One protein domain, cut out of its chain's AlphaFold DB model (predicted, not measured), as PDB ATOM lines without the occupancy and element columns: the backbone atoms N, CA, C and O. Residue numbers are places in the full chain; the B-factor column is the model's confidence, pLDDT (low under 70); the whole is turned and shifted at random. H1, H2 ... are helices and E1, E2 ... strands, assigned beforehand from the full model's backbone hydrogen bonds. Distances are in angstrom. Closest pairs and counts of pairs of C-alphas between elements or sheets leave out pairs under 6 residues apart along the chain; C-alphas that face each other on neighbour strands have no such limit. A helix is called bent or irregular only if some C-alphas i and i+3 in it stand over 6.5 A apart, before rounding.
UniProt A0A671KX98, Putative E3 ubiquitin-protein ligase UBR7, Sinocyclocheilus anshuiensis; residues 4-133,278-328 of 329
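Overview. This is residues 4 to 133 and 278 to 328 of the 329 residues of the protein "Putative E3 ubiquitin-protein ligase UBR7" of Sinocyclocheilus anshuiensis (UniProt A0A671KX98). What is the main picture? Two bent antiparallel strands, E1 and E2, lie near the middle, between a group of crossed helices and a broad mass of loop; H1 comes in from the helical side and reaches the strands with its residues 15 to 17, while H4 and H5 pack about perpendicular to H1. On the strands pack the short helices H2 and H3, the long loop of residues 76 to 105 makes much of the end away from the helices, and residues 317 to 323, of which 317 to 320 belong to H6, stick out free. What is it made of, and how large is it? The 181 printed residues have six named helices and three named strands, in the order H1 E1 H2 E2 H3 E3 H4 H5 H6, with a sheet of order E1 - E2; the class is mixed, helices and strands, with under half of the residues in named elements. The whole is compact, with a radius of gyration of the C-alphas of 16.2 A and spans of 47 by 44 by 28 A.

Arrangement. What does the first helix touch? H1, residues 4 to 17, is the hub; with residues 14 to 17 alone it touches H4, residues 278 to 289, about perpendicular at 72 degrees, only just beyond steep, the closest C-alphas being those of Ala 17 and Ala 285, 5.1 A apart. It touches H5, residues 293 to 302, about perpendicular at 80 degrees, the closest C-alphas being those of Ala 17 and Leu 296, 6.5 A apart. With residues 8 to 12 alone it only just touches H6, residues 305 to 320, with 3 pairs of C-alphas within 8 A, the closest those of Ala 12 and Ile 311 at 7.4 A, at a steep tilt of 58 degrees, opposite ways. How do the strands pair? E1, residues 31 to 39, and E2, residues 66 to 75, are antiparallel neighbours at 154 degrees, with N 36 and O 70 at 3.0 A and N 69 and O 36 at 2.8 A within hydrogen-bond range. E1 bends by 59 degrees at residue 34 and E2 by 75 degrees at residue 72. E3, residues 130 to 132, pairs with no named strand, but its residues 130 to 131 pair antiparallel with residues 326 to 327. What comes near E1? Of the helices, four have C-alphas within 8 A of E1, the closest C-alphas being those of Ala 35 and Leu 16 of H1 at 5.8 A, of Ala 35 and Leu 54 of H2, residues 54 to 60, at 6.6 A, of Ala 38 and Tyr 108 of H3, residues 106 to 109, at 5.2 A, and of Arg 33 and Tyr 281 of H4 at 7.2 A. How complete are the helix backbones? Every O i to N i+4 pair is within hydrogen-bond range in H2, H4 and H5, against 8 of 10 in H1 and 8 of 12 in H6; H3 is too short for such a pair.

Along the chain. Where does the first element lie? H1 begins at C-alpha 4 (215.069, 205.839, 210.652) and spans 18.7 A; it is only just irregular, with C-alphas 12 and 15 6.8 A apart. How long are the other larger elements? E1 spans 19.5 A, E2 17.5 A, H4 16.2 A, H5 14.2 A and H2 10.0 A. Where does the last element end? H6 spans 24.7 A and ends at C-alpha 320 (216.081, 218.001, 201.508).

Size, cuts and confidence. How far does it reach? The two C-alphas farthest apart are those of Glu 96 and Ser 320, at 48.4 A. Where is the cut, and which links are long? Residues 134 to 277 are not printed, and C-alphas 133 and 278 are 11.2 A apart across the cut. The links H1 to E1, E1 to H2, E2 to H3 and H3 to E3 are long. Where is confidence low? The mean pLDDT of the printed part is 76.5, and 59 residues are under 70: residues 4 to 15, 17, 124 to 128 and 288 to 328.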
ATOM      1  N   CYS A   4     214.509 205.030 211.738       48.22
ATOM      2  CA  CYS A   4     215.069 205.839 210.652       48.22
ATOM      3  C   CYS A   4     216.466 206.385 211.000       48.22
ATOM      4  O   CYS A   4     217.425 206.144 210.280       48.22
ATOM      5  N   ALA A   5     216.612 207.000 212.178       48.50
ATOM      6  CA  ALA A   5     217.892 207.540 212.646       48.50
ATOM      7  C   ALA A   5     218.939 206.448 212.932       48.50
ATOM      8  O   ALA A   5     220.141 206.692 212.858       48.50
ATOM      9  N   VAL A   6     218.493 205.242 213.299       54.41
ATOM     10  CA  VAL A   6     219.387 204.087 213.433       54.41
ATOM     11  C   VAL A   6     219.861 203.659 212.047       54.41
ATOM     12  O   VAL A   6     221.064 203.597 211.838       54.41
ATOM     13  N   ASP A   7     218.961 203.447 211.091       55.06
ATOM     14  CA  ASP A   7     219.318 203.033 209.729       55.06
ATOM     15  C   ASP A   7     220.249 204.057 209.033       55.06
ATOM     16  O   ASP A   7     221.225 203.665 208.393       55.06
ATOM     17  N   GLU A   8     220.041 205.358 209.257       55.56
ATOM     18  CA  GLU A   8     220.911 206.454 208.787       55.56
ATOM     19  C   GLU A   8     222.334 206.378 209.369       55.56
ATOM     20  O   GLU A   8     223.329 206.491 208.649       55.56
ATOM     21  N   LEU A   9     222.457 206.115 210.676       56.66
ATOM     22  CA  LEU A   9     223.754 205.856 211.303       56.66
ATOM     23  C   LEU A   9     224.391 204.583 210.722       56.66
ATOM     24  O   LEU A   9     225.586 204.555 210.448       56.66
ATOM     25  N   TYR A  10     223.625 203.524 210.472       58.78
ATOM     26  CA  TYR A  10     224.165 202.312 209.850       58.78
ATOM     27  C   TYR A  10     224.743 202.580 208.452       58.78
ATOM     28  O   TYR A  10     225.784 202.016 208.106       58.78
ATOM     29  N   GLU A  11     224.113 203.440 207.651       58.66
ATOM     30  CA  GLU A  11     224.627 203.815 206.332       58.66
ATOM     31  C   GLU A  11     225.900 204.657 206.423       58.66
ATOM     32  O   GLU A  11     226.905 204.279 205.813       58.66
ATOM     33  N   ALA A  12     225.911 205.705 207.251       59.78
ATOM     34  CA  ALA A  12     227.085 206.557 207.452       59.78
ATOM     35  C   ALA A  12     228.312 205.765 207.944       59.78
ATOM     36  O   ALA A  12     229.444 206.018 207.533       59.78
ATOM     37  N   PHE A  13     228.094 204.747 208.780       64.56
ATOM     38  CA  PHE A  13     229.166 203.921 209.334       64.56
ATOM     39  C   PHE A  13     229.498 202.674 208.506       64.56
ATOM     40  O   PHE A  13     230.507 202.020 208.778       64.56
ATOM     41  N   SER A  14     228.717 202.336 207.475       66.38
ATOM     42  CA  SER A  14     228.966 201.152 206.632       66.38
ATOM     43  C   SER A  14     230.351 201.173 205.965       66.38
ATOM     44  O   SER A  14     231.002 200.142 205.793       66.38
ATOM     45  N   VAL A  15     230.854 202.375 205.692       66.44
ATOM     46  CA  VAL A  15     232.177 202.664 205.127       66.44
ATOM     47  C   VAL A  15     233.302 202.341 206.121       66.44
ATOM     48  O   VAL A  15     234.396 201.902 205.748       66.44
ATOM     49  N   LEU A  16     233.024 202.499 207.412       74.00
ATOM     50  CA  LEU A  16     233.942 202.173 208.498       74.00
ATOM     51  C   LEU A  16     233.799 200.722 208.956       74.00
ATOM     52  O   LEU A  16     234.764 200.160 209.463       74.00
ATOM     53  N   ALA A  17     232.645 200.092 208.735       65.75
ATOM     54  CA  ALA A  17     232.317 198.769 209.264       65.75
ATOM     55  C   ALA A  17     233.212 197.632 208.726       65.75
ATOM     56  O   ALA A  17     233.363 196.610 209.385       65.75
ATOM     57  N   GLY A  18     233.880 197.817 207.581       71.06
ATOM     58  CA  GLY A  18     234.927 196.897 207.108       71.06
ATOM     59  C   GLY A  18     236.285 197.054 207.816       71.06
ATOM     60  O   GLY A  18     237.245 196.357 207.473       71.06
ATOM     61  N   SER A  19     236.401 197.992 208.761       80.06
ATOM     62  CA  SER A  19     237.622 198.306 209.503       80.06
ATOM     63  C   SER A  19     237.537 197.832 210.953       80.06
ATOM     64  O   SER A  19     236.484 197.811 211.573       80.06
ATOM     65  N   ASP A  20     238.691 197.463 211.495       84.12
ATOM     66  CA  ASP A  20     238.852 197.041 212.886       84.12
ATOM     67  C   ASP A  20     239.135 198.288 213.743       84.12
ATOM     68  O   ASP A  20     240.089 199.011 213.416       84.12
ATOM     69  N   PRO A  21     238.318 198.595 214.767       83.00
ATOM     70  CA  PRO A  21     238.501 199.789 215.591       83.00
ATOM     71  C   PRO A  21     239.610 199.631 216.639       83.00
ATOM     72  O   PRO A  21     240.149 200.637 217.093       83.00
ATOM     73  N   ASP A  22     240.006 198.398 216.972       85.06
ATOM     74  CA  ASP A  22     240.925 198.122 218.083       85.06
ATOM     75  C   ASP A  22     242.302 197.645 217.609       85.06
ATOM     76  O   ASP A  22     243.323 197.904 218.251       85.06
ATOM     77  N   HIS A  23     242.370 196.977 216.453       92.56
ATOM     78  CA  HIS A  23     243.618 196.419 215.935       92.56
ATOM     79  C   HIS A  23     244.107 197.173 214.700       92.56
ATOM     80  O   HIS A  23     243.400 197.345 213.706       92.56
ATOM     81  N   CYS A  24     245.384 197.569 214.720       96.50
ATOM     82  CA  CYS A  24     246.023 198.158 213.550       96.50
ATOM     83  C   CYS A  24     245.929 197.213 212.342       96.50
ATOM     84  O   CYS A  24     246.210 196.022 212.449       96.50
ATOM     85  N   SER A  25     245.606 197.744 211.160       95.94
ATOM     86  CA  SER A  25     245.522 196.935 209.938       95.94
ATOM     87  C   SER A  25     246.883 196.583 209.326       95.94
ATOM     88  O   SER A  25     246.939 195.782 208.397       95.94
ATOM     89  N   TYR A  26     247.996 197.139 209.822       96.81
ATOM     90  CA  TYR A  26     249.329 196.911 209.247       96.81
ATOM     91  C   TYR A  26     249.728 195.421 209.144       96.81
ATOM     92  O   TYR A  26     250.211 195.029 208.072       96.81
ATOM     93  N   PRO A  27     249.493 194.554 210.152       95.12
ATOM     94  CA  PRO A  27     249.799 193.120 210.059       95.12
ATOM     95  C   PRO A  27     248.949 192.377 209.031       95.12
ATOM     96  O   PRO A  27     249.387 191.370 208.482       95.12
ATOM     97  N   LYS A  28     247.752 192.898 208.721       94.69
ATOM     98  CA  LYS A  28     246.856 192.344 207.693       94.69
ATOM     99  C   LYS A  28     247.391 192.593 206.269       94.69
ATOM    100  O   LYS A  28     246.851 192.063 205.302       94.69
ATOM    101  N   GLY A  29     248.487 193.347 206.130       95.12
ATOM    102  CA  GLY A  29     249.149 193.616 204.859       95.12
ATOM    103  C   GLY A  29     248.453 194.719 204.062       95.12
ATOM    104  O   GLY A  29     247.922 195.673 204.625       95.12
ATOM    105  N   TYR A  30     248.503 194.614 202.734       95.88
ATOM    106  CA  TYR A  30     247.776 195.528 201.855       95.88
ATOM    107  C   TYR A  30     246.320 195.082 201.762       95.88
ATOM    108  O   TYR A  30     246.004 194.075 201.125       95.88
ATOM    109  N   MET A  31     245.443 195.830 202.422       93.94
ATOM    110  CA  MET A  31     244.012 195.552 202.438       93.94
ATOM    111  C   MET A  31     243.428 195.829 201.061       93.94
ATOM    112  O   MET A  31     243.736 196.857 200.459       93.94
ATOM    113  N   LYS A  32     242.548 194.947 200.578       91.81
ATOM    114  CA  LYS A  32     241.868 195.145 199.294       91.81
ATOM    115  C   LYS A  32     241.169 196.502 199.241       91.81
ATOM    116  O   LYS A  32     241.423 197.263 198.315       91.81
ATOM    117  N   ARG A  33     240.378 196.796 200.273       92.19
ATOM    118  CA  ARG A  33     239.854 198.114 200.636       92.19
ATOM    119  C   ARG A  33     239.823 198.235 202.159       92.19
ATOM    120  O   ARG A  33     239.613 197.231 202.837       92.19
ATOM    121  N   GLN A  34     240.058 199.433 202.677       91.56
ATOM    122  CA  GLN A  34     239.852 199.793 204.086       91.56
ATOM    123  C   GLN A  34     239.600 201.296 204.194       91.56
ATOM    124  O   GLN A  34     240.083 202.030 203.328       91.56
ATOM    125  N   ALA A  35     238.916 201.747 205.245       89.62
ATOM    126  CA  ALA A  35     238.849 203.167 205.577       89.62
ATOM    127  C   ALA A  35     240.250 203.701 205.921       89.62
ATOM    128  O   ALA A  35     241.018 203.056 206.648       89.62
ATOM    129  N   VAL A  36     240.597 204.863 205.365       94.44
ATOM    130  CA  VAL A  36     241.898 205.513 205.554       94.44
ATOM    131  C   VAL A  36     241.693 206.950 205.996       94.44
ATOM    132  O   VAL A  36     240.824 207.650 205.488       94.44
ATOM    133  N   PHE A  37     242.553 207.393 206.901       93.38
ATOM    134  CA  PHE A  37     242.534 208.729 207.469       93.38
ATOM    135  C   PHE A  37     243.880 209.419 207.236       93.38
ATOM    136  O   PHE A  37     244.933 208.787 207.360       93.38
ATOM    137  N   ALA A  38     243.856 210.708 206.913       92.94
ATOM    138  CA  ALA A  38     245.027 211.580 206.934       92.94
ATOM    139  C   ALA A  38     245.095 212.326 208.267       92.94
ATOM    140  O   ALA A  38     244.067 212.651 208.849       92.94
ATOM    141  N   CYS A  39     246.303 212.609 208.751       92.38
ATOM    142  CA  CYS A  39     246.508 213.391 209.968       92.38
ATOM    143  C   CYS A  39     247.248 214.681 209.634       92.38
ATOM    144  O   CYS A  39     248.468 214.659 209.472       92.38
ATOM    145  N   ASN A  40     246.526 215.798 209.590       89.12
ATOM    146  CA  ASN A  40     247.073 217.119 209.270       89.12
ATOM    147  C   ASN A  40     248.018 217.632 210.368       89.12
ATOM    148  O   ASN A  40     248.935 218.408 210.108       89.12
ATOM    149  N   THR A  41     247.844 217.160 211.608       90.88
ATOM    150  CA  THR A  41     248.790 217.445 212.697       90.88
ATOM    151  C   THR A  41     250.141 216.756 212.483       90.88
ATOM    152  O   THR A  41     251.180 217.344 212.775       90.88
ATOM    153  N   CYS A  42     250.149 215.511 211.988       91.50
ATOM    154  CA  CYS A  42     251.377 214.728 211.800       91.50
ATOM    155  C   CYS A  42     252.014 214.905 210.419       91.50
ATOM    156  O   CYS A  42     253.214 214.677 210.276       91.50
ATOM    157  N   VAL A  43     251.223 215.264 209.410       90.31
ATOM    158  CA  VAL A  43     251.649 215.425 208.021       90.31
ATOM    159  C   VAL A  43     251.349 216.858 207.602       90.31
ATOM    160  O   VAL A  43     250.224 217.196 207.253       90.31
ATOM    161  N   GLN A  44     252.374 217.707 207.646       83.44
ATOM    162  CA  GLN A  44     252.275 219.111 207.249       83.44
ATOM    163  C   GLN A  44     252.711 219.324 205.794       83.44
ATOM    164  O   GLN A  44     253.319 218.455 205.161       83.44
ATOM    165  N   ALA A  45     252.431 220.515 205.256       79.38
ATOM    166  CA  ALA A  45     252.850 220.896 203.912       79.38
ATOM    167  C   ALA A  45     254.371 220.721 203.721       79.38
ATOM    168  O   ALA A  45     255.176 221.236 204.494       79.38
ATOM    169  N   GLY A  46     254.759 219.994 202.670       83.19
ATOM    170  CA  GLY A  46     256.159 219.676 202.363       83.19
ATOM    171  C   GLY A  46     256.670 218.358 202.958       83.19
ATOM    172  O   GLY A  46     257.780 217.950 202.619       83.19
ATOM    173  N   MET A  47     255.880 217.672 203.790       88.81
ATOM    174  CA  MET A  47     256.181 216.316 204.262       88.81
ATOM    175  C   MET A  47     255.683 215.247 203.281       88.81
ATOM    176  O   MET A  47     254.814 215.498 202.441       88.81
ATOM    177  N   GLU A  48     256.224 214.032 203.393       91.06
ATOM    178  CA  GLU A  48     255.684 212.887 202.659       91.06
ATOM    179  C   GLU A  48     254.278 212.534 203.177       91.06
ATOM    180  O   GLU A  48     254.093 212.404 204.389       91.06
ATOM    181  N   PRO A  49     253.287 212.326 202.289       95.06
ATOM    182  CA  PRO A  49     251.944 211.956 202.704       95.06
ATOM    183  C   PRO A  49     251.932 210.588 203.394       95.06
ATOM    184  O   PRO A  49     252.638 209.655 202.991       95.06
ATOM    185  N   ALA A  50     251.088 210.455 204.412       96.31
ATOM    186  CA  ALA A  50     250.871 209.217 205.149       96.31
ATOM    187  C   ALA A  50     249.379 209.039 205.438       96.31
ATOM    188  O   ALA A  50     248.664 210.016 205.653       96.31
ATOM    189  N   GLY A  51     248.922 207.788 205.453       96.81
ATOM    190  CA  GLY A  51     247.557 207.449 205.848       96.81
ATOM    191  C   GLY A  51     247.533 206.415 206.965       96.81
ATOM    192  O   GLY A  51     248.383 205.523 207.037       96.81
ATOM    193  N   VAL A  52     246.546 206.513 207.843       97.12
ATOM    194  CA  VAL A  52     246.387 205.628 208.998       97.12
ATOM    195  C   VAL A  52     245.037 204.918 208.948       97.12
ATOM    196  O   VAL A  52     244.082 205.423 208.366       97.12
ATOM    197  N   CYS A  53     244.967 203.709 209.505       95.94
ATOM    198  CA  CYS A  53     243.713 202.958 209.616       95.94
ATOM    199  C   CYS A  53     242.862 203.461 210.790       95.94
ATOM    200  O   CYS A  53     243.398 204.117 211.686       95.94
ATOM    201  N   LEU A  54     241.589 203.050 210.835       89.81
ATOM    202  CA  LEU A  54     240.625 203.413 211.885       89.81
ATOM    203  C   LEU A  54     241.189 203.257 213.310       89.81
ATOM    204  O   LEU A  54     241.285 204.240 214.035       89.81
ATOM    205  N   ALA A  55     241.688 202.071 213.680       90.44
ATOM    206  CA  ALA A  55     242.243 201.863 215.022       90.44
ATOM    207  C   ALA A  55     243.393 202.820 215.388       90.44
ATOM    208  O   ALA A  55     243.528 203.270 216.527       90.44
ATOM    209  N   CYS A  56     244.245 203.163 214.416       96.06
ATOM    210  CA  CYS A  56     245.336 204.106 214.647       96.06
ATOM    211  C   CYS A  56     244.829 205.544 214.751       96.06
ATOM    212  O   CYS A  56     245.357 206.272 215.591       96.06
ATOM    213  N   ALA A  57     243.830 205.931 213.955       92.88
ATOM    214  CA  ALA A  57     243.164 207.222 214.096       92.88
ATOM    215  C   ALA A  57     242.624 207.386 215.527       92.88
ATOM    216  O   ALA A  57     242.980 208.347 216.199       92.88
ATOM    217  N   ASN A  58     241.923 206.369 216.039       86.06
ATOM    218  CA  ASN A  58     241.299 206.398 217.365       86.06
ATOM    219  C   ASN A  58     242.288 206.281 218.540       86.06
ATOM    220  O   ASN A  58     242.004 206.763 219.628       86.06
ATOM    221  N   THR A  59     243.441 205.619 218.367       91.56
ATOM    222  CA  THR A  59     244.356 205.321 219.496       91.56
ATOM    223  C   THR A  59     245.662 206.120 219.468       91.56
ATOM    224  O   THR A  59     246.197 206.555 220.497       91.56
ATOM    225  N   CYS A  60     246.265 206.241 218.286       95.31
ATOM    226  CA  CYS A  60     247.573 206.876 218.116       95.31
ATOM    227  C   CYS A  60     247.448 208.357 217.765       95.31
ATOM    228  O   CYS A  60     248.350 209.114 218.108       95.31
ATOM    229  N   HIS A  61     246.352 208.736 217.112       90.56
ATOM    230  CA  HIS A  61     246.090 210.090 216.638       90.56
ATOM    231  C   HIS A  61     244.848 210.714 217.294       90.56
ATOM    232  O   HIS A  61     244.281 211.665 216.762       90.56
ATOM    233  N   ASP A  62     244.444 210.195 218.455       89.69
ATOM    234  CA  ASP A  62     243.396 210.802 219.269       89.69
ATOM    235  C   ASP A  62     243.768 212.245 219.641       89.69
ATOM    236  O   ASP A  62     244.907 212.533 220.023       89.69
ATOM    237  N   GLY A  63     242.810 213.158 219.493       85.62
ATOM    238  CA  GLY A  63     243.000 214.592 219.715       85.62
ATOM    239  C   GLY A  63     243.818 215.331 218.646       85.62
ATOM    240  O   GLY A  63     244.120 216.508 218.842       85.62
ATOM    241  N   HIS A  64     244.196 214.686 217.537       88.94
ATOM    242  CA  HIS A  64     244.805 215.365 216.388       88.94
ATOM    243  C   HIS A  64     243.745 215.839 215.385       88.94
ATOM    244  O   HIS A  64     242.619 215.349 215.368       88.94
ATOM    245  N   ASP A  65     244.148 216.749 214.500       87.44
ATOM    246  CA  ASP A  65     243.383 217.090 213.304       87.44
ATOM    247  C   ASP A  65     243.494 215.945 212.279       87.44
ATOM    248  O   ASP A  65     244.583 215.651 211.760       87.44
ATOM    249  N   ILE A  66     242.373 215.252 212.068       86.06
ATOM    250  CA  ILE A  66     242.246 214.042 211.258       86.06
ATOM    251  C   ILE A  66     241.175 214.265 210.201       86.06
ATOM    252  O   ILE A  66     240.062 214.675 210.510       86.06
ATOM    253  N   CYS A  67     241.497 213.901 208.965       84.50
ATOM    254  CA  CYS A  67     240.570 213.940 207.850       84.50
ATOM    255  C   CYS A  67     240.296 212.520 207.340       84.50
ATOM    256  O   CYS A  67     241.229 211.758 207.062       84.50
ATOM    257  N   GLU A  68     239.022 212.150 207.222       87.19
ATOM    258  CA  GLU A  68     238.616 210.881 206.625       87.19
ATOM    259  C   GLU A  68     238.780 210.934 205.101       87.19
ATOM    260  O   GLU A  68     238.215 211.780 204.419       87.19
ATOM    261  N   LEU A  69     239.549 209.997 204.539       87.25
ATOM    262  CA  LEU A  69     239.766 209.889 203.093       87.25
ATOM    263  C   LEU A  69     238.886 208.824 202.437       87.25
ATOM    264  O   LEU A  69     239.093 208.504 201.255       87.25
ATOM    265  N   TYR A  70     237.930 208.286 203.195       87.00
ATOM    266  CA  TYR A  70     237.064 207.178 202.818       87.00
ATOM    267  C   TYR A  70     237.865 205.895 202.556       87.00
ATOM    268  O   TYR A  70     239.018 205.751 202.978       87.00
ATOM    269  N   THR A  71     237.266 204.921 201.873       89.88
ATOM    270  CA  THR A  71     237.964 203.664 201.596       89.88
ATOM    271  C   THR A  71     238.990 203.807 200.474       89.88
ATOM    272  O   THR A  71     238.706 204.381 199.419       89.88
ATOM    273  N   LYS A  72     240.181 203.237 200.676       94.25
ATOM    274  CA  LYS A  72     241.258 203.196 199.673       94.25
ATOM    275  C   LYS A  72     241.630 201.773 199.313       94.25
ATOM    276  O   LYS A  72     241.651 200.890 200.177       94.25
ATOM    277  N   ARG A  73     241.963 201.557 198.041       95.12
ATOM    278  CA  ARG A  73     242.388 200.250 197.536       95.12
ATOM    279  C   ARG A  73     243.839 199.941 197.841       95.12
ATOM    280  O   ARG A  73     244.706 200.798 197.700       95.12
ATOM    281  N   ASN A  74     244.112 198.667 198.130       96.00
ATOM    282  CA  ASN A  74     245.468 198.130 198.271       96.00
ATOM    283  C   ASN A  74     246.344 199.004 199.191       96.00
ATOM    284  O   ASN A  74     247.501 199.289 198.886       96.00
ATOM    285  N   PHE A  75     245.763 199.463 200.299       96.88
ATOM    286  CA  PHE A  75     246.412 200.355 201.252       96.88
ATOM    287  C   PHE A  75     246.891 199.569 202.471       96.88
ATOM    288  O   PHE A  75     246.231 198.617 202.897       96.88
ATOM    289  N   ARG A  76     248.018 199.975 203.055       97.00
ATOM    290  CA  ARG A  76     248.552 199.452 204.318       97.00
ATOM    291  C   ARG A  76     248.850 200.612 205.264       97.00
ATOM    292  O   ARG A  76     249.480 201.579 204.861       97.00
ATOM    293  N   CYS A  77     248.405 200.514 206.518       97.50
ATOM    294  CA  CYS A  77     248.515 201.597 207.503       97.50
ATOM    295  C   CYS A  77     249.964 202.090 207.685       97.50
ATOM    296  O   CYS A  77     250.855 201.290 207.957       97.50
ATOM    297  N   ASP A  78     250.203 203.399 207.592       97.81
ATOM    298  CA  ASP A  78     251.539 203.980 207.765       97.81
ATOM    299  C   ASP A  78     251.891 204.302 209.222       97.81
ATOM    300  O   ASP A  78     253.063 204.497 209.523       97.81
ATOM    301  N   CYS A  79     250.912 204.361 210.132       97.00
ATOM    302  CA  CYS A  79     251.107 204.848 211.504       97.00
ATOM    303  C   CYS A  79     252.350 204.229 212.165       97.00
ATOM    304  O   CYS A  79     252.403 203.014 212.327       97.00
ATOM    305  N   GLY A  80     253.336 205.037 212.558       94.81
ATOM    306  CA  GLY A  80     254.539 204.567 213.259       94.81
ATOM    307  C   GLY A  80     255.574 203.810 212.415       94.81
ATOM    308  O   GLY A  80     256.490 203.213 212.983       94.81
ATOM    309  N   ASN A  81     255.440 203.810 211.085       94.62
ATOM    310  CA  ASN A  81     256.513 203.383 210.186       94.62
ATOM    311  C   ASN A  81     257.571 204.497 210.010       94.62
ATOM    312  O   ASN A  81     257.539 205.523 210.692       94.62
ATOM    313  N   GLU A  82     258.520 204.313 209.088       92.25
ATOM    314  CA  GLU A  82     259.633 205.251 208.858       92.25
ATOM    315  C   GLU A  82     259.204 206.695 208.534       92.25
ATOM    316  O   GLU A  82     259.978 207.622 208.775       92.25
ATOM    317  N   LYS A  83     257.965 206.915 208.069       91.94
ATOM    318  CA  LYS A  83     257.416 208.257 207.802       91.94
ATOM    319  C   LYS A  83     257.162 209.081 209.065       91.94
ATOM    320  O   LYS A  83     257.029 210.294 208.980       91.94
ATOM    321  N   PHE A  84     257.105 208.447 210.236       91.12
ATOM    322  CA  PHE A  84     256.740 209.098 211.498       91.12
ATOM    323  C   PHE A  84     257.949 209.444 212.384       91.12
ATOM    324  O   PHE A  84     257.817 209.556 213.601       91.12
ATOM    325  N   HIS A  85     259.140 209.609 211.793       87.81
ATOM    326  CA  HIS A  85     260.339 210.168 212.443       87.81
ATOM    327  C   HIS A  85     260.671 209.587 213.835       87.81
ATOM    328  O   HIS A  85     261.079 210.304 214.747       87.81
ATOM    329  N   GLY A  86     260.508 208.273 214.006       86.31
ATOM    330  CA  GLY A  86     260.825 207.563 215.251       86.31
ATOM    331  C   GLY A  86     259.644 207.347 216.200       86.31
ATOM    332  O   GLY A  86     259.781 206.572 217.147       86.31
ATOM    333  N   PHE A  87     258.474 207.941 215.939       91.94
ATOM    334  CA  PHE A  87     257.243 207.547 216.622       91.94
ATOM    335  C   PHE A  87     256.895 206.090 216.290       91.94
ATOM    336  O   PHE A  87     257.025 205.647 215.148       91.94
ATOM    337  N   LYS A  88     256.432 205.343 217.295       95.06
ATOM    338  CA  LYS A  88     256.003 203.948 217.166       95.06
ATOM    339  C   LYS A  88     254.510 203.846 217.430       95.06
ATOM    340  O   LYS A  88     254.003 204.416 218.393       95.06
ATOM    341  N   CYS A  89     253.813 203.108 216.572       97.00
ATOM    342  CA  CYS A  89     252.388 202.870 216.742       97.00
ATOM    343  C   CYS A  89     252.148 202.075 218.033       97.00
ATOM    344  O   CYS A  89     252.825 201.085 218.300       97.00
ATOM    345  N   LYS A  90     251.171 202.523 218.832       97.06
ATOM    346  CA  LYS A  90     250.814 201.908 220.121       97.06
ATOM    347  C   LYS A  90     250.196 200.514 219.960       97.06
ATOM    348  O   LYS A  90     250.280 199.709 220.877       97.06
ATOM    349  N   LEU A  91     249.569 200.261 218.812       96.44
ATOM    350  CA  LEU A  91     248.830 199.030 218.517       96.44
ATOM    351  C   LEU A  91     249.672 197.985 217.779       96.44
ATOM    352  O   LEU A  91     249.369 196.800 217.837       96.44
ATOM    353  N   ASP A  92     250.707 198.424 217.065       95.25
ATOM    354  CA  ASP A  92     251.592 197.553 216.300       95.25
ATOM    355  C   ASP A  92     252.979 198.196 216.202       95.25
ATOM    356  O   ASP A  92     253.179 199.184 215.495       95.25
ATOM    357  N   THR A  93     253.927 197.689 216.989       91.75
ATOM    358  CA  THR A  93     255.250 198.316 217.160       91.75
ATOM    359  C   THR A  93     256.288 197.823 216.153       91.75
ATOM    360  O   THR A  93     257.284 198.516 215.917       91.75
ATOM    361  N   ASP A  94     256.042 196.668 215.532       87.75
ATOM    362  CA  ASP A  94     256.972 195.959 214.652       87.75
ATOM    363  C   ASP A  94     256.705 196.267 213.172       87.75
ATOM    364  O   ASP A  94     256.386 195.409 212.349       87.75
ATOM    365  N   LYS A  95     256.779 197.560 212.842       91.81
ATOM    366  CA  LYS A  95     256.603 198.044 211.472       91.81
ATOM    367  C   LYS A  95     257.941 198.252 210.798       91.81
ATOM    368  O   LYS A  95     258.741 199.086 211.226       91.81
ATOM    369  N   GLU A  96     258.129 197.540 209.697       79.81
ATOM    370  CA  GLU A  96     259.313 197.626 208.856       79.81
ATOM    371  C   GLU A  96     259.047 198.516 207.637       79.81
ATOM    372  O   GLU A  96     258.066 198.318 206.909       79.81
ATOM    373  N   GLY A  97     259.954 199.464 207.389       86.50
ATOM    374  CA  GLY A  97     260.039 200.197 206.130       86.50
ATOM    375  C   GLY A  97     258.850 201.097 205.789       86.50
ATOM    376  O   GLY A  97     257.877 201.249 206.532       86.50
ATOM    377  N   GLN A  98     258.923 201.691 204.602       91.88
ATOM    378  CA  GLN A  98     257.803 202.390 203.980       91.88
ATOM    379  C   GLN A  98     256.892 201.429 203.195       91.88
ATOM    380  O   GLN A  98     257.340 200.472 202.558       91.88
ATOM    381  N   ASN A  99     255.591 201.726 203.162       95.25
ATOM    382  CA  ASN A  99     254.609 200.968 202.386       95.25
ATOM    383  C   ASN A  99     254.647 201.358 200.895       95.25
ATOM    384  O   ASN A  99     253.822 202.128 200.412       95.25
ATOM    385  N   VAL A 100     255.602 200.805 200.143       93.88
ATOM    386  CA  VAL A 100     255.888 201.183 198.740       93.88
ATOM    387  C   VAL A 100     254.746 200.972 197.735       93.88
ATOM    388  O   VAL A 100     254.831 201.481 196.620       93.88
ATOM    389  N   LYS A 101     253.697 200.207 198.077       95.06
ATOM    390  CA  LYS A 101     252.520 200.030 197.200       95.06
ATOM    391  C   LYS A 101     251.352 200.950 197.553       95.06
ATOM    392  O   LYS A 101     250.347 200.913 196.846       95.06
ATOM    393  N   ASN A 102     251.463 201.740 198.622       96.75
ATOM    394  CA  ASN A 102     250.457 202.746 198.927       96.75
ATOM    395  C   ASN A 102     250.459 203.817 197.832       96.75
ATOM    396  O   ASN A 102     251.513 204.243 197.355       96.75
ATOM    397  N   TRP A 103     249.264 204.256 197.447       95.00
ATOM    398  CA  TRP A 103     249.068 205.326 196.481       95.00
ATOM    399  C   TRP A 103     248.540 206.568 197.193       95.00
ATOM    400  O   TRP A 103     247.504 206.515 197.860       95.00
ATOM    401  N   TYR A 104     249.247 207.684 197.028       95.56
ATOM    402  CA  TYR A 104     248.914 208.957 197.654       95.56
ATOM    403  C   TYR A 104     248.592 209.992 196.580       95.56
ATOM    404  O   TYR A 104     249.357 210.185 195.634       95.56
ATOM    405  N   ASN A 105     247.461 210.664 196.739       95.00
ATOM    406  CA  ASN A 105     247.122 211.885 196.019       95.00
ATOM    407  C   ASN A 105     247.155 213.066 197.009       95.00
ATOM    408  O   ASN A 105     247.541 212.917 198.168       95.00
ATOM    409  N   HIS A 106     246.751 214.248 196.563       93.94
ATOM    410  CA  HIS A 106     246.731 215.438 197.409       93.94
ATOM    411  C   HIS A 106     245.668 215.436 198.528       93.94
ATOM    412  O   HIS A 106     245.764 216.264 199.429       93.94
ATOM    413  N   ASN A 107     244.735 214.471 198.558       93.06
ATOM    414  CA  ASN A 107     243.755 214.356 199.650       93.06
ATOM    415  C   ASN A 107     244.446 214.066 200.984       93.06
ATOM    416  O   ASN A 107     244.021 214.545 202.025       93.06
ATOM    417  N   TYR A 108     245.583 213.365 200.947       94.31
ATOM    418  CA  TYR A 108     246.416 213.110 202.126       94.31
ATOM    419  C   TYR A 108     247.074 214.371 202.708       94.31
ATOM    420  O   TYR A 108     247.734 214.287 203.739       94.31
ATOM    421  N   LEU A 109     246.926 215.514 202.035       91.94
ATOM    422  CA  LEU A 109     247.377 216.835 202.466       91.94
ATOM    423  C   LEU A 109     246.190 217.801 202.638       91.94
ATOM    424  O   LEU A 109     246.382 219.013 202.597       91.94
ATOM    425  N   GLY A 110     244.966 217.273 202.748       88.44
ATOM    426  CA  GLY A 110     243.745 218.060 202.922       88.44
ATOM    427  C   GLY A 110     243.321 218.848 201.684       88.44
ATOM    428  O   GLY A 110     242.568 219.805 201.824       88.44
ATOM    429  N   ARG A 111     243.806 218.491 200.484       90.56
ATOM    430  CA  ARG A 111     243.465 219.176 199.227       90.56
ATOM    431  C   ARG A 111     242.715 218.257 198.279       90.56
ATOM    432  O   ARG A 111     243.021 217.067 198.180       90.56
ATOM    433  N   TYR A 112     241.750 218.820 197.565       90.44
ATOM    434  CA  TYR A 112     240.790 218.032 196.799       90.44
ATOM    435  C   TYR A 112     240.496 218.638 195.436       90.44
ATOM    436  O   TYR A 112     240.664 219.842 195.212       90.44
ATOM    437  N   CYS A 113     239.999 217.788 194.536       91.44
ATOM    438  CA  CYS A 113     239.544 218.131 193.197       91.44
ATOM    439  C   CYS A 113     240.647 218.710 192.300       91.44
ATOM    440  O   CYS A 113     241.726 219.109 192.718       91.44
ATOM    441  N   SER A 114     240.381 218.844 191.005       93.06
ATOM    442  CA  SER A 114     241.309 219.533 190.103       93.06
ATOM    443  C   SER A 114     241.566 221.003 190.466       93.06
ATOM    444  O   SER A 114     242.500 221.583 189.919       93.06
ATOM    445  N   CYS A 115     240.750 221.611 191.337       92.12
ATOM    446  CA  CYS A 115     240.982 222.959 191.856       92.12
ATOM    447  C   CYS A 115     242.008 223.011 192.996       92.12
ATOM    448  O   CYS A 115     242.486 224.102 193.296       92.12
ATOM    449  N   ASP A 116     242.368 221.864 193.585       92.38
ATOM    450  CA  ASP A 116     243.425 221.749 194.591       92.38
ATOM    451  C   ASP A 116     243.167 222.655 195.811       92.38
ATOM    452  O   ASP A 116     244.079 223.254 196.381       92.38
ATOM    453  N   ARG A 117     241.901 222.812 196.198       88.69
ATOM    454  CA  ARG A 117     241.519 223.654 197.337       88.69
ATOM    455  C   ARG A 117     241.556 222.866 198.646       88.69
ATOM    456  O   ARG A 117     241.356 221.647 198.596       88.69
ATOM    457  N   PRO A 118     241.882 223.520 199.778       85.75
ATOM    458  CA  PRO A 118     241.811 222.879 201.083       85.75
ATOM    459  C   PRO A 118     240.360 222.541 201.435       85.75
ATOM    460  O   PRO A 118     239.442 223.160 200.903       85.75
ATOM    461  N   TYR A 119     240.165 221.581 202.333       70.56
ATOM    462  CA  TYR A 119     238.867 221.334 202.950       70.56
ATOM    463  C   TYR A 119     238.989 221.326 204.488       70.56
ATOM    464  O   TYR A 119     239.876 220.625 204.992       70.56
ATOM    465  N   PRO A 120     238.117 222.043 205.231       70.81
ATOM    466  CA  PRO A 120     237.074 222.955 204.735       70.81
ATOM    467  C   PRO A 120     237.669 224.196 204.042       70.81
ATOM    468  O   PRO A 120     238.742 224.669 204.421       70.81
ATOM    469  N   ASP A 121     237.002 224.699 203.000       76.25
ATOM    470  CA  ASP A 121     237.443 225.882 202.246       76.25
ATOM    471  C   ASP A 121     236.847 227.156 202.870       76.25
ATOM    472  O   ASP A 121     235.655 227.424 202.740       76.25
ATOM    473  N   GLU A 122     237.662 227.963 203.558       75.38
ATOM    474  CA  GLU A 122     237.191 229.209 204.189       75.38
ATOM    475  C   GLU A 122     236.663 230.236 203.166       75.38
ATOM    476  O   GLU A 122     235.815 231.069 203.509       75.38
ATOM    477  N   ASP A 123     237.131 230.157 201.913       72.94
ATOM    478  CA  ASP A 123     236.752 231.055 200.816       72.94
ATOM    479  C   ASP A 123     235.533 230.551 200.014       72.94
ATOM    480  O   ASP A 123     234.965 231.308 199.220       72.94
ATOM    481  N   ASP A 124     235.119 229.292 200.196       66.88
ATOM    482  CA  ASP A 124     233.947 228.675 199.558       66.88
ATOM    483  C   ASP A 124     233.095 227.984 200.632       66.88
ATOM    484  O   ASP A 124     233.205 226.789 200.884       66.88
ATOM    485  N   GLN A 125     232.239 228.766 201.298       56.56
ATOM    486  CA  GLN A 125     231.409 228.297 202.420       56.56
ATOM    487  C   GLN A 125     230.261 227.365 202.001       56.56
ATOM    488  O   GLN A 125     229.446 226.972 202.838       56.56
ATOM    489  N   VAL A 126     230.149 227.039 200.713       59.00
ATOM    490  CA  VAL A 126     229.207 226.027 200.249       59.00
ATOM    491  C   VAL A 126     229.907 224.681 200.381       59.00
ATOM    492  O   VAL A 126     230.783 224.353 199.585       59.00
ATOM    493  N   ASN A 127     229.516 223.899 201.390       57.38
ATOM    494  CA  ASN A 127     229.866 222.482 201.479       57.38
ATOM    495  C   ASN A 127     229.193 221.745 200.313       57.38
ATOM    496  O   ASN A 127     228.088 221.223 200.440       57.38
ATOM    497  N   GLU A 128     229.823 221.797 199.142       65.19
ATOM    498  CA  GLU A 128     229.367 221.090 197.955       65.19
ATOM    499  C   GLU A 128     229.681 219.601 198.101       65.19
ATOM    500  O   GLU A 128     230.798 219.201 198.437       65.19
ATOM    501  N   GLU A 129     228.694 218.772 197.782       70.81
ATOM    502  CA  GLU A 129     228.874 217.338 197.651       70.81
ATOM    503  C   GLU A 129     230.001 217.008 196.656       70.81
ATOM    504  O   GLU A 129     230.049 217.512 195.525       70.81
ATOM    505  N   MET A 130     230.930 216.142 197.071       82.19
ATOM    506  CA  MET A 130     232.038 215.701 196.228       82.19
ATOM    507  C   MET A 130     231.849 214.254 195.788       82.19
ATOM    508  O   MET A 130     231.337 213.420 196.526       82.19
ATOM    509  N   ILE A 131     232.350 213.928 194.596       85.62
ATOM    510  CA  ILE A 131     232.260 212.586 194.014       85.62
ATOM    511  C   ILE A 131     233.663 212.003 193.856       85.62
ATOM    512  O   ILE A 131     234.548 212.617 193.247       85.62
ATOM    513  N   GLN A 132     233.882 210.795 194.376       89.75
ATOM    514  CA  GLN A 132     235.171 210.118 194.268       89.75
ATOM    515  C   GLN A 132     235.344 209.444 192.900       89.75
ATOM    516  O   GLN A 132     234.523 208.646 192.450       89.75
ATOM    517  N   CYS A 133     236.469 209.711 192.238       94.62
ATOM    518  CA  CYS A 133     236.865 208.981 191.042       94.62
ATOM    519  C   CYS A 133     237.317 207.569 191.417       94.62
ATOM    520  O   CYS A 133     238.331 207.402 192.098       94.62
ATOM    521  N   LEU A 278     232.777 200.022 195.686       83.06
ATOM    522  CA  LEU A 278     232.365 200.565 196.986       83.06
ATOM    523  C   LEU A 278     231.149 199.818 197.532       83.06
ATOM    524  O   LEU A 278     231.171 199.391 198.681       83.06
ATOM    525  N   LEU A 279     230.170 199.547 196.665       82.19
ATOM    526  CA  LEU A 279     228.984 198.772 197.012       82.19
ATOM    527  C   LEU A 279     229.351 197.405 197.605       82.19
ATOM    528  O   LEU A 279     228.887 197.067 198.685       82.19
ATOM    529  N   ALA A 280     230.239 196.638 196.961       86.06
ATOM    530  CA  ALA A 280     230.643 195.336 197.491       86.06
ATOM    531  C   ALA A 280     231.382 195.440 198.836       86.06
ATOM    532  O   ALA A 280     231.302 194.524 199.656       86.06
ATOM    533  N   TYR A 281     232.118 196.531 199.069       84.62
ATOM    534  CA  TYR A 281     232.751 196.788 200.360       84.62
ATOM    535  C   TYR A 281     231.703 197.077 201.447       84.62
ATOM    536  O   TYR A 281     231.754 196.457 202.508       84.62
ATOM    537  N   GLU A 282     230.736 197.953 201.171       80.06
ATOM    538  CA  GLU A 282     229.651 198.303 202.097       80.06
ATOM    539  C   GLU A 282     228.738 197.107 202.381       80.06
ATOM    540  O   GLU A 282     228.409 196.843 203.532       80.06
ATOM    541  N   GLU A 283     228.359 196.335 201.361       82.25
ATOM    542  CA  GLU A 283     227.546 195.123 201.510       82.25
ATOM    543  C   GLU A 283     228.258 194.066 202.349       82.25
ATOM    544  O   GLU A 283     227.643 193.439 203.214       82.25
ATOM    545  N   LYS A 284     229.567 193.883 202.134       82.38
ATOM    546  CA  LYS A 284     230.375 192.988 202.962       82.38
ATOM    547  C   LYS A 284     230.377 193.458 204.416       82.38
ATOM    548  O   LYS A 284     230.167 192.645 205.311       82.38
ATOM    549  N   ALA A 285     230.578 194.753 204.639       72.94
ATOM    550  CA  ALA A 285     230.593 195.333 205.972       72.94
ATOM    551  C   ALA A 285     229.222 195.221 206.663       72.94
ATOM    552  O   ALA A 285     229.155 194.849 207.830       72.94
ATOM    553  N   LYS A 286     228.119 195.437 205.932       71.69
ATOM    554  CA  LYS A 286     226.741 195.214 206.408       71.69
ATOM    555  C   LYS A 286     226.503 193.744 206.765       71.69
ATOM    556  O   LYS A 286     225.937 193.456 207.817       71.69
ATOM    557  N   ALA A 287     226.961 192.810 205.932       74.25
ATOM    558  CA  ALA A 287     226.846 191.378 206.199       74.25
ATOM    559  C   ALA A 287     227.648 190.944 207.440       74.25
ATOM    560  O   ALA A 287     227.178 190.103 208.202       74.25
ATOM    561  N   GLU A 288     228.828 191.529 207.665       69.62
ATOM    562  CA  GLU A 288     229.643 191.300 208.865       69.62
ATOM    563  C   GLU A 288     229.004 191.957 210.110       69.62
ATOM    564  O   GLU A 288     228.905 191.314 211.156       69.62
ATOM    565  N   ALA A 289     228.462 193.173 209.992       60.03
ATOM    566  CA  ALA A 289     227.793 193.900 211.077       60.03
ATOM    567  C   ALA A 289     226.476 193.246 211.539       60.03
ATOM    568  O   ALA A 289     226.201 193.205 212.734       60.03
ATOM    569  N   LEU A 290     225.697 192.649 210.632       56.88
ATOM    570  CA  LEU A 290     224.481 191.887 210.973       56.88
ATOM    571  C   LEU A 290     224.763 190.661 211.861       56.88
ATOM    572  O   LEU A 290     223.846 190.120 212.477       56.88
ATOM    573  N   THR A 291     226.020 190.214 211.943       54.50
ATOM    574  CA  THR A 291     226.429 189.135 212.855       54.50
ATOM    575  C   THR A 291     226.888 189.639 214.227       54.50
ATOM    576  O   THR A 291     227.049 188.833 215.142       54.50
ATOM    577  N   SER A 292     227.069 190.955 214.397       53.88
ATOM    578  CA  SER A 292     227.538 191.590 215.629       53.88
ATOM    579  C   SER A 292     227.096 193.063 215.684       53.88
ATOM    580  O   SER A 292     227.871 193.967 215.373       53.88
ATOM    581  N   GLU A 293     225.854 193.321 216.123       55.12
ATOM    582  CA  GLU A 293     225.363 194.683 216.436       55.12
ATOM    583  C   GLU A 293     226.313 195.429 217.400       55.12
ATOM    584  O   GLU A 293     226.439 196.653 217.351       55.12
ATOM    585  N   GLU A 294     227.038 194.682 218.241       56.25
ATOM    586  CA  GLU A 294     228.070 195.194 219.146       56.25
ATOM    587  C   GLU A 294     229.251 195.845 218.408       56.25
ATOM    588  O   GLU A 294     229.751 196.866 218.875       56.25
ATOM    589  N   LEU A 295     229.682 195.317 217.254       54.53
ATOM    590  CA  LEU A 295     230.842 195.838 216.523       54.53
ATOM    591  C   LEU A 295     230.543 197.207 215.909       54.53
ATOM    592  O   LEU A 295     231.340 198.134 216.048       54.53
ATOM    593  N   LEU A 296     229.364 197.382 215.313       54.59
ATOM    594  CA  LEU A 296     228.954 198.686 214.801       54.59
ATOM    595  C   LEU A 296     228.744 199.692 215.938       54.59
ATOM    596  O   LEU A 296     229.218 200.823 215.849       54.59
ATOM    597  N   MET A 297     228.098 199.277 217.032       57.56
ATOM    598  CA  MET A 297     227.927 200.134 218.206       57.56
ATOM    599  C   MET A 297     229.276 200.508 218.842       57.56
ATOM    600  O   MET A 297     229.435 201.622 219.338       57.56
ATOM    601  N   SER A 298     230.282 199.629 218.766       58.38
ATOM    602  CA  SER A 298     231.658 199.928 219.182       58.38
ATOM    603  C   SER A 298     232.330 200.948 218.254       58.38
ATOM    604  O   SER A 298     232.923 201.905 218.741       58.38
ATOM    605  N   CYS A 299     232.145 200.840 216.932       55.66
ATOM    606  CA  CYS A 299     232.636 201.831 215.971       55.66
ATOM    607  C   CYS A 299     231.997 203.204 216.218       55.66
ATOM    608  O   CYS A 299     232.713 204.203 216.292       55.66
ATOM    609  N   ILE A 300     230.677 203.247 216.430       57.41
ATOM    610  CA  ILE A 300     229.932 204.477 216.729       57.41
ATOM    611  C   ILE A 300     230.429 205.102 218.033       57.41
ATOM    612  O   ILE A 300     230.767 206.282 218.057       57.41
ATOM    613  N   THR A 301     230.533 204.320 219.110       55.16
ATOM    614  CA  THR A 301     230.967 204.824 220.427       55.16
ATOM    615  C   THR A 301     232.461 205.157 220.500       55.16
ATOM    616  O   THR A 301     232.852 205.924 221.377       55.16
ATOM    617  N   SER A 302     233.283 204.631 219.582       55.28
ATOM    618  CA  SER A 302     234.710 204.962 219.461       55.28
ATOM    619  C   SER A 302     234.987 206.302 218.776       55.28
ATOM    620  O   SER A 302     236.058 206.870 218.986       55.28
ATOM    621  N   LEU A 303     234.041 206.825 217.982       57.62
ATOM    622  CA  LEU A 303     234.149 208.182 217.451       57.62
ATOM    623  C   LEU A 303     233.954 209.195 218.577       57.62
ATOM    624  O   LEU A 303     233.074 209.036 219.427       57.62
ATOM    625  N   ASN A 304     234.754 210.260 218.583       48.44
ATOM    626  CA  ASN A 304     234.572 211.314 219.569       48.44
ATOM    627  C   ASN A 304     233.261 212.085 219.303       48.44
ATOM    628  O   ASN A 304     232.707 212.071 218.204       48.44
ATOM    629  N   HIS A 305     232.749 212.774 220.322       37.03
ATOM    630  CA  HIS A 305     231.455 213.462 220.254       37.03
ATOM    631  C   HIS A 305     231.387 214.526 219.139       37.03
ATOM    632  O   HIS A 305     230.304 214.807 218.647       37.03
ATOM    633  N   VAL A 306     232.518 215.101 218.711       46.03
ATOM    634  CA  VAL A 306     232.559 216.058 217.590       46.03
ATOM    635  C   VAL A 306     232.362 215.329 216.262       46.03
ATOM    636  O   VAL A 306     231.523 215.744 215.477       46.03
ATOM    637  N   GLN A 307     233.027 214.190 216.064       50.75
ATOM    638  CA  GLN A 307     232.882 213.345 214.873       50.75
ATOM    639  C   GLN A 307     231.477 212.739 214.766       50.75
ATOM    640  O   GLN A 307     230.877 212.734 213.695       50.75
ATOM    641  N   GLN A 308     230.909 212.283 215.888       50.50
ATOM    642  CA  GLN A 308     229.514 211.836 215.937       50.50
ATOM    643  C   GLN A 308     228.552 212.979 215.575       50.50
ATOM    644  O   GLN A 308     227.613 212.771 214.809       50.50
ATOM    645  N   LEU A 309     228.782 214.188 216.100       37.81
ATOM    646  CA  LEU A 309     227.951 215.357 215.816       37.81
ATOM    647  C   LEU A 309     228.095 215.857 214.380       37.81
ATOM    648  O   LEU A 309     227.086 216.231 213.800       37.81
ATOM    649  N   GLU A 310     229.288 215.857 213.791       52.31
ATOM    650  CA  GLU A 310     229.499 216.249 212.392       52.31
ATOM    651  C   GLU A 310     228.766 215.311 211.436       52.31
ATOM    652  O   GLU A 310     228.096 215.780 210.521       52.31
ATOM    653  N   ILE A 311     228.798 214.003 211.700       52.72
ATOM    654  CA  ILE A 311     228.048 213.005 210.928       52.72
ATOM    655  C   ILE A 311     226.532 213.220 211.098       52.72
ATOM    656  O   ILE A 311     225.805 213.288 210.112       52.72
ATOM    657  N   ILE A 312     226.045 213.424 212.328       41.59
ATOM    658  CA  ILE A 312     224.618 213.690 212.606       41.59
ATOM    659  C   ILE A 312     224.148 215.034 212.011       41.59
ATOM    660  O   ILE A 312     223.006 215.152 211.563       41.59
ATOM    661  N   HIS A 313     224.999 216.064 212.006       40.91
ATOM    662  CA  HIS A 313     224.688 217.373 211.429       40.91
ATOM    663  C   HIS A 313     224.655 217.335 209.896       40.91
ATOM    664  O   HIS A 313     223.762 217.954 209.322       40.91
ATOM    665  N   ARG A 314     225.554 216.574 209.251       45.97
ATOM    666  CA  ARG A 314     225.569 216.358 207.791       45.97
ATOM    667  C   ARG A 314     224.300 215.666 207.287       45.97
ATOM    668  O   ARG A 314     223.786 216.021 206.234       45.97
ATOM    669  N   GLU A 315     223.744 214.734 208.058       42.31
ATOM    670  CA  GLU A 315     222.537 213.990 207.665       42.31
ATOM    671  C   GLU A 315     221.232 214.771 207.909       42.31
ATOM    672  O   GLU A 315     220.289 214.657 207.132       42.31
ATOM    673  N   ARG A 316     221.166 215.659 208.915       32.19
ATOM    674  CA  ARG A 316     219.979 216.517 209.132       32.19
ATOM    675  C   ARG A 316     219.723 217.493 207.969       32.19
ATOM    676  O   ARG A 316     218.587 217.914 207.770       32.19
ATOM    677  N   GLU A 317     220.744 217.842 207.187       39.56
ATOM    678  CA  GLU A 317     220.586 218.647 205.964       39.56
ATOM    679  C   GLU A 317     220.086 217.809 204.759       39.56
ATOM    680  O   GLU A 317     219.487 218.361 203.827       39.56
ATOM    681  N   ARG A 318     220.207 216.470 204.814       40.38
ATOM    682  CA  ARG A 318     219.734 215.519 203.784       40.38
ATOM    683  C   ARG A 318     218.230 215.252 203.794       40.38
ATOM    684  O   ARG A 318     217.727 214.703 202.818       40.38
ATOM    685  N   GLU A 319     217.467 215.742 204.777       33.00
ATOM    686  CA  GLU A 319     215.991 215.775 204.676       33.00
ATOM    687  C   GLU A 319     215.493 216.619 203.478       33.00
ATOM    688  O   GLU A 319     214.292 216.673 203.207       33.00
ATOM    689  N   SER A 320     216.402 217.252 202.719       31.31
ATOM    690  CA  SER A 320     216.081 218.001 201.508       31.31
ATOM    691  C   SER A 320     216.697 217.503 200.189       31.31
ATOM    692  O   SER A 320     216.194 217.935 199.150       31.31
ATOM    693  N   VAL A 321     217.703 216.611 200.152       29.42
ATOM    694  CA  VAL A 321     218.358 216.207 198.880       29.42
ATOM    695  C   VAL A 321     218.930 214.773 198.922       29.42
ATOM    696  O   VAL A 321     219.433 214.307 199.935       29.42
ATOM    697  N   CYS A 322     218.775 214.078 197.792       28.77
ATOM    698  CA  CYS A 322     218.798 212.632 197.554       28.77
ATOM    699  C   CYS A 322     220.173 211.932 197.689       28.77
ATOM    700  O   CYS A 322     221.216 212.491 197.363       28.77
ATOM    701  N   VAL A 323     220.150 210.658 198.103       28.78
ATOM    702  CA  VAL A 323     221.312 209.776 198.313       28.78
ATOM    703  C   VAL A 323     222.002 209.434 196.986       28.78
ATOM    704  O   VAL A 323     221.540 208.603 196.207       28.78
ATOM    705  N   CYS A 324     223.164 210.033 196.758       32.31
ATOM    706  CA  CYS A 324     224.199 209.509 195.869       32.31
ATOM    707  C   CYS A 324     225.498 209.333 196.663       32.31
ATOM    708  O   CYS A 324     225.564 209.702 197.832       32.31
ATOM    709  N   VAL A 325     226.538 208.781 196.028       37.72
ATOM    710  CA  VAL A 325     227.932 208.607 196.521       37.72
ATOM    711  C   VAL A 325     228.642 209.965 196.743       37.72
ATOM    712  O   VAL A 325     229.834 210.151 196.504       37.72
ATOM    713  N   CYS A 326     227.853 210.940 197.157       32.72
ATOM    714  CA  CYS A 326     228.151 212.284 197.534       32.72
ATOM    715  C   CYS A 326     228.274 212.285 199.050       32.72
ATOM    716  O   CYS A 326     227.282 212.262 199.777       32.72
ATOM    717  N   VAL A 327     229.507 212.257 199.528       35.62
ATOM    718  CA  VAL A 327     229.769 212.661 200.902       35.62
ATOM    719  C   VAL A 327     230.115 214.138 200.794       35.62
ATOM    720  O   VAL A 327     231.041 214.497 200.061       35.62
ATOM    721  N   CYS A 328     229.361 215.002 201.477       29.66
ATOM    722  CA  CYS A 328     229.915 216.281 201.901       29.66
ATOM    723  C   CYS A 328     231.090 215.909 202.796       29.66
ATOM    724  O   CYS A 328     230.868 215.495 203.937       29.66
TER     725      CYS A 328